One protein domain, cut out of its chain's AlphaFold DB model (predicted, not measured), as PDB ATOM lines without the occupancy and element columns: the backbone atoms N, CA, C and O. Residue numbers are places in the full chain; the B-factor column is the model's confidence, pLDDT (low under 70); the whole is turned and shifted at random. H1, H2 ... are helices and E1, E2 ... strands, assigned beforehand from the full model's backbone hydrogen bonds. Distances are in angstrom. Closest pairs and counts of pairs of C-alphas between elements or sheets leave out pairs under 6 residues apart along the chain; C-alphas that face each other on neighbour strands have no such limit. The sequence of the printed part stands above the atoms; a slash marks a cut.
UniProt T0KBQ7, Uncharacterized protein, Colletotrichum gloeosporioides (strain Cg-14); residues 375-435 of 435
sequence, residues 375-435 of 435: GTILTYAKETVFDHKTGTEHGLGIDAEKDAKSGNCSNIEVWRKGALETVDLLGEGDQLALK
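AT A GLANCE: This is residues 375 to 435 of the 435 residues of an uncharacterized protein of Colletotrichum gloeosporioides (strain Cg-14) (UniProt T0KBQ7). What is the shape? With little regular structure, it is a flat, loose model: a parallel pair of short strands, E1 and E2, has the last part of helix H1 near it, and a long loop swings away, with residues 387 to 392 and 402 to 408 sticking out. What is it made of? The printed part has 61 residues, with E1, H1, E2 in order, mixed in class with under half of the residues in named elements. Its radius of gyration of the C-alphas is 14.8 A and its spans 44 by 31 by 15 A.

HOW THE PARTS SIT: How do the strands pair? E1, residues 377 to 379, and E2, residues 431 to 433, are parallel at 34 degrees, with N 378 and O 431 at 2.9 A. Where is the helix? H1, residues 410 to 423, has every O i to N i+4 pair within hydrogen-bond range; its closest C-alphas to E1 are Thr 422 and Leu 378, 7.2 A apart, and to E2 Val 423 and Leu 432, 6.9 A. What do they form? E1, H1 and E2 form a strand-helix-strand unit, two parallel neighbour strands with a helix between, its crossover right-handed.

IN THESE COORDINATES: Where does E1 begin? C-alpha 377 is at (-37.074, 35.735, 33.638), and E1 is 6.8 A long. Where do H1 and E2 end? H1, 20.0 A long, ends at C-alpha 423, and E2, 6.5 A long, at C-alpha 433 (-31.165, 37.529, 31.998).

THE WHOLE: How large is it? The two C-alphas farthest apart, Thr 390 and Glu 428, are 45.3 A apart. Is it whole and sure? The printed part has no cut; E1 to H1 is a long link, and pLDDT is under 70 in residues 383 to 408.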
ATOM      1  N   GLY A 375     -44.186  37.480  37.235       88.06
ATOM      2  CA  GLY A 375     -43.326  37.793  36.100       88.06
ATOM      3  C   GLY A 375     -42.418  36.618  35.764       88.06
ATOM      4  O   GLY A 375     -42.335  35.647  36.521       88.06
ATOM      5  N   THR A 376     -41.762  36.699  34.616       91.19
ATOM      6  CA  THR A 376     -40.869  35.668  34.080       91.19
ATOM      7  C   THR A 376     -39.476  36.233  33.833       91.19
ATOM      8  O   THR A 376     -39.326  37.405  33.497       91.19
ATOM      9  N   ILE A 377     -38.449  35.400  34.010       92.88
ATOM     10  CA  ILE A 377     -37.074  35.735  33.638       92.88
ATOM     11  C   ILE A 377     -36.770  34.985  32.342       92.88
ATOM     12  O   ILE A 377     -36.827  33.754  32.331       92.88
ATOM     13  N   LEU A 378     -36.485  35.709  31.259       91.31
ATOM     14  CA  LEU A 378     -36.109  35.116  29.975       91.31
ATOM     15  C   LEU A 378     -34.610  35.250  29.727       91.31
ATOM     16  O   LEU A 378     -34.030  36.311  29.946       91.31
ATOM     17  N   THR A 379     -34.018  34.189  29.185       89.19
ATOM     18  CA  THR A 379     -32.619  34.153  28.754       89.19
ATOM     19  C   THR A 379     -32.564  33.629  27.329       89.19
ATOM     20  O   THR A 379     -33.069  32.538  27.057       89.19
ATOM     21  N   TYR A 380     -31.921  34.369  26.426       86.56
ATOM     22  CA  TYR A 380     -31.567  33.827  25.117       86.56
ATOM     23  C   TYR A 380     -30.403  32.847  25.274       86.56
ATOM     24  O   TYR A 380     -29.354  33.199  25.811       86.56
ATOM     25  N   ALA A 381     -30.577  31.620  24.792       75.69
ATOM     26  CA  ALA A 381     -29.519  30.622  24.757       75.69
ATOM     27  C   ALA A 381     -29.509  29.945  23.385       75.69
ATOM     28  O   ALA A 381     -30.486  29.311  22.990       75.69
ATOM     29  N   LYS A 382     -28.390  30.070  22.665       71.00
ATOM     30  CA  LYS A 382     -28.096  29.257  21.485       71.00
ATOM     31  C   LYS A 382     -27.085  28.195  21.899       71.00
ATOM     32  O   LYS A 382     -25.960  28.529  22.258       71.00
ATOM     33  N   GLU A 383     -27.496  26.934  21.898       64.69
ATOM     34  CA  GLU A 383     -26.634  25.824  22.308       64.69
ATOM     35  C   GLU A 383     -25.786  25.333  21.128       64.69
ATOM     36  O   GLU A 383     -26.301  25.072  20.039       64.69
ATOM     37  N   THR A 384     -24.476  25.204  21.338       55.25
ATOM     38  CA  THR A 384     -23.576  24.463  20.451       55.25
ATOM     39  C   THR A 384     -23.346  23.074  21.040       55.25
ATOM     40  O   THR A 384     -22.973  22.924  22.203       55.25
ATOM     41  N   VAL A 385     -23.595  22.028  20.248       53.16
ATOM     42  CA  VAL A 385     -23.352  20.648  20.685       53.16
ATOM     43  C   VAL A 385     -21.870  20.339  20.483       53.16
ATOM     44  O   VAL A 385     -21.395  20.209  19.353       53.16
ATOM     45  N   PHE A 386     -21.145  20.233  21.595       49.28
ATOM     46  CA  PHE A 386     -19.724  19.898  21.623       49.28
ATOM     47  C   PHE A 386     -19.540  18.434  22.045       49.28
ATOM     48  O   PHE A 386     -19.908  18.054  23.162       49.28
ATOM     49  N   ASP A 387     -18.971  17.589  21.179       53.19
ATOM     50  CA  ASP A 387     -18.610  16.221  21.568       53.19
ATOM     51  C   ASP A 387     -17.257  16.241  22.297       53.19
ATOM     52  O   ASP A 387     -16.185  16.295  21.698       53.19
ATOM     53  N   HIS A 388     -17.312  16.197  23.629       48.78
ATOM     54  CA  HIS A 388     -16.137  16.214  24.506       48.78
ATOM     55  C   HIS A 388     -15.190  15.013  24.326       48.78
ATOM     56  O   HIS A 388     -14.060  15.071  24.806       48.78
ATOM     57  N   LYS A 389     -15.624  13.920  23.678       49.69
ATOM     58  CA  LYS A 389     -14.781  12.736  23.444       49.69
ATOM     59  C   LYS A 389     -14.043  12.800  22.114       49.69
ATOM     60  O   LYS A 389     -12.935  12.281  22.025       49.69
ATOM     61  N   THR A 390     -14.646  13.402  21.093       57.75
ATOM     62  CA  THR A 390     -14.051  13.519  19.751       57.75
ATOM     63  C   THR A 390     -13.481  14.906  19.463       57.75
ATOM     64  O   THR A 390     -12.765  15.066  18.480       57.75
ATOM     65  N   GLY A 391     -13.769  15.905  20.307       54.50
ATOM     66  CA  GLY A 391     -13.335  17.292  20.120       54.50
ATOM     67  C   GLY A 391     -13.993  17.978  18.921       54.50
ATOM     68  O   GLY A 391     -13.474  18.982  18.436       54.50
ATOM     69  N   THR A 392     -15.096  17.426  18.411       53.94
ATOM     70  CA  THR A 392     -15.794  17.924  17.222       53.94
ATOM     71  C   THR A 392     -17.074  18.660  17.605       53.94
ATOM     72  O   THR A 392     -17.905  18.152  18.365       53.94
ATOM     73  N   GLU A 393     -17.242  19.864  17.057       54.34
ATOM     74  CA  GLU A 393     -18.514  20.585  17.084       54.34
ATOM     75  C   GLU A 393     -19.467  19.981  16.055       54.34
ATOM     76  O   GLU A 393     -19.109  19.713  14.907       54.34
ATOM     77  N   HIS A 394     -20.702  19.748  16.480       53.59
ATOM     78  CA  HIS A 394     -21.731  19.154  15.646       53.59
ATOM     79  C   HIS A 394     -23.034  19.924  15.825       53.59
ATOM     80  O   HIS A 394     -23.898  19.518  16.590       53.59
ATOM     81  N   GLY A 395     -23.204  21.036  15.113       47.38
ATOM     82  CA  GLY A 395     -24.455  21.785  15.173       47.38
ATOM     83  C   GLY A 395     -24.640  22.799  14.054       47.38
ATOM     84  O   GLY A 395     -23.700  23.170  13.364       47.38
ATOM     85  N   LEU A 396     -25.881  23.279  13.942       45.69
ATOM     86  CA  LEU A 396     -26.365  24.395  13.113       45.69
ATOM     87  C   LEU A 396     -25.843  25.775  13.611       45.69
ATOM     88  O   LEU A 396     -26.530  26.800  13.534       45.69
ATOM     89  N   GLY A 397     -24.652  25.791  14.214       50.62
ATOM     90  CA  GLY A 397     -23.947  26.984  14.687       50.62
ATOM     91  C   GLY A 397     -23.188  27.677  13.553       50.62
ATOM     92  O   GLY A 397     -23.029  27.111  12.477       50.62
ATOM     93  N   ILE A 398     -22.749  28.918  13.783       47.34
ATOM     94  CA  ILE A 398     -21.761  29.545  12.896       47.34
ATOM     95  C   ILE A 398     -20.406  28.992  13.334       47.34
ATOM     96  O   ILE A 398     -20.087  29.086  14.521       47.34
ATOM     97  N   ASP A 399     -19.647  28.402  12.408       50.91
ATOM     98  CA  ASP A 399     -18.282  27.951  12.681       50.91
ATOM     99  C   ASP A 399     -17.502  29.092  13.342       50.91
ATOM    100  O   ASP A 399     -17.543  30.238  12.882       50.91
ATOM    101  N   ALA A 400     -16.809  28.803  14.444       49.34
ATOM    102  CA  ALA A 400     -15.938  29.788  15.063       49.34
ATOM    103  C   ALA A 400     -14.860  30.194  14.044       49.34
ATOM    104  O   ALA A 400     -13.943  29.421  13.754       49.34
ATOM    105  N   GLU A 401     -14.976  31.401  13.479       52.56
ATOM    106  CA  GLU A 401     -13.937  31.966  12.623       52.56
ATOM    107  C   GLU A 401     -12.645  32.049  13.440       52.56
ATOM    108  O   GLU A 401     -12.507  32.882  14.337       52.56
ATOM    109  N   LYS A 402     -11.687  31.163  13.139       52.59
ATOM    110  CA  LYS A 402     -10.382  31.121  13.816       52.59
ATOM    111  C   LYS A 402      -9.544  32.387  13.590       52.59
ATOM    112  O   LYS A 402      -8.590  32.593  14.328       52.59
ATOM    113  N   ASP A 403      -9.947  33.246  12.650       53.78
ATOM    114  CA  ASP A 403      -9.271  34.493  12.280       53.78
ATOM    115  C   ASP A 403     -10.241  35.691  12.200       53.78
ATOM    116  O   ASP A 403     -10.218  36.473  11.244       53.78
ATOM    117  N   ALA A 404     -11.116  35.866  13.198       50.62
ATOM    118  CA  ALA A 404     -11.954  37.063  13.277       50.62
ATOM    119  C   ALA A 404     -11.081  38.320  13.485       50.62
ATOM    120  O   ALA A 404     -10.607  38.610  14.588       50.62
ATOM    121  N   LYS A 405     -10.852  39.090  12.410       56.72
ATOM    122  CA  LYS A 405     -10.237  40.425  12.474       56.72
ATOM    123  C   LYS A 405     -11.048  41.317  13.418       56.72
ATOM    124  O   LYS A 405     -12.277  41.304  13.397       56.72
ATOM    125  N   SER A 406     -10.352  42.102  14.243       59.69
ATOM    126  CA  SER A 406     -10.950  42.923  15.300       59.69
ATOM    127  C   SER A 406     -12.088  43.806  14.774       59.69
ATOM    128  O   SER A 406     -11.842  44.740  14.009       59.69
ATOM    129  N   GLY A 407     -13.315  43.520  15.216       60.06
ATOM    130  CA  GLY A 407     -14.472  44.405  15.063       60.06
ATOM    131  C   GLY A 407     -15.812  43.724  14.773       60.06
ATOM    132  O   GLY A 407     -16.832  44.283  15.154       60.06
ATOM    133  N   ASN A 408     -15.845  42.534  14.157       65.31
ATOM    134  CA  ASN A 408     -17.103  41.858  13.801       65.31
ATOM    135  C   ASN A 408     -17.016  40.350  14.069       65.31
ATOM    136  O   ASN A 408     -16.467  39.602  13.268       65.31
ATOM    137  N   CYS A 409     -17.557  39.901  15.203       73.38
ATOM    138  CA  CYS A 409     -17.708  38.478  15.505       73.38
ATOM    139  C   CYS A 409     -19.147  38.055  15.198       73.38
ATOM    140  O   CYS A 409     -20.089  38.518  15.846       73.38
ATOM    141  N   SER A 410     -19.312  37.158  14.230       73.19
ATOM    142  CA  SER A 410     -20.613  36.624  13.807       73.19
ATOM    143  C   SER A 410     -21.401  35.999  14.967       73.19
ATOM    144  O   SER A 410     -22.614  36.180  15.062       73.19
ATOM    145  N   ASN A 411     -20.713  35.345  15.907       73.31
ATOM    146  CA  ASN A 411     -21.325  34.768  17.107       73.31
ATOM    147  C   ASN A 411     -21.871  35.835  18.064       73.31
ATOM    148  O   ASN A 411     -22.967  35.670  18.603       73.31
ATOM    149  N   ILE A 412     -21.147  36.947  18.236       80.06
ATOM    150  CA  ILE A 412     -21.610  38.081  19.049       80.06
ATOM    151  C   ILE A 412     -22.825  38.736  18.389       80.06
ATOM    152  O   ILE A 412     -23.775  39.082  19.083       80.06
ATOM    153  N   GLU A 413     -22.836  38.861  17.062       83.19
ATOM    154  CA  GLU A 413     -23.963  39.458  16.343       83.19
ATOM    155  C   GLU A 413     -25.231  38.591  16.421       83.19
ATOM    156  O   GLU A 413     -26.329  39.110  16.627       83.19
ATOM    157  N   VAL A 414     -25.093  37.263  16.351       81.19
ATOM    158  CA  VAL A 414     -26.210  36.330  16.575       81.19
ATOM    159  C   VAL A 414     -26.734  36.414  18.006       81.19
ATOM    160  O   VAL A 414     -27.947  36.492  18.200       81.19
ATOM    161  N   TRP A 415     -25.845  36.428  19.003       85.75
ATOM    162  CA  TRP A 415     -26.236  36.605  20.402       85.75
ATOM    163  C   TRP A 415     -26.943  37.946  20.623       85.75
ATOM    164  O   TRP A 415     -28.021  37.974  21.213       85.75
ATOM    165  N   ARG A 416     -26.397  39.042  20.079       87.31
ATOM    166  CA  ARG A 416     -26.973  40.391  20.165       87.31
ATOM    167  C   ARG A 416     -28.380  40.410  19.587       87.31
ATOM    168  O   ARG A 416     -29.297  40.911  20.231       87.31
ATOM    169  N   LYS A 417     -28.557  39.855  18.385       88.12
ATOM    170  CA  LYS A 417     -29.860  39.773  17.726       88.12
ATOM    171  C   LYS A 417     -30.851  38.951  18.555       88.12
ATOM    172  O   LYS A 417     -31.940  39.439  18.823       88.12
ATOM    173  N   GLY A 418     -30.458  37.765  19.019       87.12
ATOM    174  CA  GLY A 418     -31.315  36.906  19.841       87.12
ATOM    175  C   GLY A 418     -31.699  37.528  21.188       87.12
ATOM    176  O   GLY A 418     -32.847  37.417  21.621       87.12
ATOM    177  N   ALA A 419     -30.774  38.237  21.837       89.62
ATOM    178  CA  ALA A 419     -31.044  38.971  23.071       89.62
ATOM    179  C   ALA A 419     -32.034  40.125  22.841       89.62
ATOM    180  O   ALA A 419     -32.970  40.278  23.620       89.62
ATOM    181  N   LEU A 420     -31.876  40.894  21.757       91.50
ATOM    182  CA  LEU A 420     -32.808  41.970  21.397       91.50
ATOM    183  C   LEU A 420     -34.197  41.433  21.035       91.50
ATOM    184  O   LEU A 420     -35.192  41.931  21.546       91.50
ATOM    185  N   GLU A 421     -34.273  40.363  20.245       90.19
ATOM    186  CA  GLU A 421     -35.548  39.697  19.948       90.19
ATOM    187  C   GLU A 421     -36.220  39.164  21.222       90.19
ATOM    188  O   GLU A 421     -37.442  39.161  21.312       90.19
ATOM    189  N   THR A 422     -35.440  38.752  22.231       89.50
ATOM    190  CA  THR A 422     -35.966  38.335  23.541       89.50
ATOM    191  C   THR A 422     -36.508  39.519  24.341       89.50
ATOM    192  O   THR A 422     -37.535  39.374  25.003       89.50
ATOM    193  N   VAL A 423     -35.873  40.697  24.255       92.00
ATOM    194  CA  VAL A 423     -36.385  41.943  24.857       92.00
ATOM    195  C   VAL A 423     -37.769  42.282  24.309       92.00
ATOM    196  O   VAL A 423     -38.661  42.603  25.092       92.00
ATOM    197  N   ASP A 424     -37.989  42.106  23.005       92.75
ATOM    198  CA  ASP A 424     -39.284  42.354  22.353       92.75
ATOM    199  C   ASP A 424     -40.408  41.394  22.815       92.75
ATOM    200  O   ASP A 424     -41.588  41.575  22.483       92.75
ATOM    201  N   LEU A 425     -40.072  40.342  23.574       90.12
ATOM    202  CA  LEU A 425     -41.045  39.428  24.180       90.12
ATOM    203  C   LEU A 425     -41.470  39.847  25.591       90.12
ATOM    204  O   LEU A 425     -42.501  39.360  26.062       90.12
ATOM    205  N   LEU A 426     -40.701  40.708  26.264       90.94
ATOM    206  CA  LEU A 426     -40.911  41.050  27.670       90.94
ATOM    207  C   LEU A 426     -42.139  41.946  27.855       90.94
ATOM    208  O   LEU A 426     -42.376  42.885  27.097       90.94
ATOM    209  N   GLY A 427     -42.915  41.656  28.898       88.06
ATOM    210  CA  GLY A 427     -43.999  42.504  29.378       88.06
ATOM    211  C   GLY A 427     -43.676  43.144  30.726       88.06
ATOM    212  O   GLY A 427     -42.602  42.960  31.301       88.06
ATOM    213  N   GLU A 428     -44.642  43.882  31.264       84.94
ATOM    214  CA  GLU A 428     -44.534  44.475  32.595       84.94
ATOM    215  C   GLU A 428     -44.297  43.393  33.667       84.94
ATOM    216  O   GLU A 428     -45.018  42.394  33.741       84.94
ATOM    217  N   GLY A 429     -43.261  43.583  34.489       84.75
ATOM    218  CA  GLY A 429     -42.866  42.647  35.547       84.75
ATOM    219  C   GLY A 429     -41.958  41.492  35.107       84.75
ATOM    220  O   GLY A 429     -41.487  40.757  35.976       84.75
ATOM    221  N   ASP A 430     -41.676  41.338  33.810       91.69
ATOM    222  CA  ASP A 430     -40.677  40.382  33.314       91.69
ATOM    223  C   ASP A 430     -39.251  40.947  33.399       91.69
ATOM    224  O   ASP A 430     -39.040  42.159  33.471       91.69
ATOM    225  N   GLN A 431     -38.257  40.060  33.389       92.75
ATOM    226  CA  GLN A 431     -36.841  40.420  33.437       92.75
ATOM    227  C   GLN A 431     -36.057  39.704  32.334       92.75
ATOM    228  O   GLN A 431     -36.348  38.559  31.985       92.75
ATOM    229  N   LEU A 432     -35.026  40.375  31.821       92.50
ATOM    230  CA  LEU A 432     -34.036  39.768  30.939       92.50
ATOM    231  C   LEU A 432     -32.847  39.282  31.765       92.50
ATOM    232  O   LEU A 432     -32.245  40.061  32.503       92.50
ATOM    233  N   ALA A 433     -32.463  38.027  31.582       90.88
ATOM    234  CA  ALA A 433     -31.165  37.529  31.998       90.88
ATOM    235  C   ALA A 433     -30.232  37.474  30.781       90.88
ATOM    236  O   ALA A 433     -30.558  36.898  29.742       90.88
ATOM    237  N   LEU A 434     -29.060  38.095  30.919       86.12
ATOM    238  CA  LEU A 434     -27.995  38.080  29.918       86.12
ATOM    239  C   LEU A 434     -26.956  37.034  30.328       86.12
ATOM    240  O   LEU A 434     -26.479  37.059  31.464       86.12
ATOM    241  N   LYS A 435     -26.641  36.114  29.415       71.94
ATOM    242  CA  LYS A 435     -25.658  35.041  29.596       71.94
ATOM    243  C   LYS A 435     -24.562  35.144  28.550       71.94
ATOM    244  O   LYS A 435     -24.916  35.451  27.386       71.94
TER     245      LYS A 435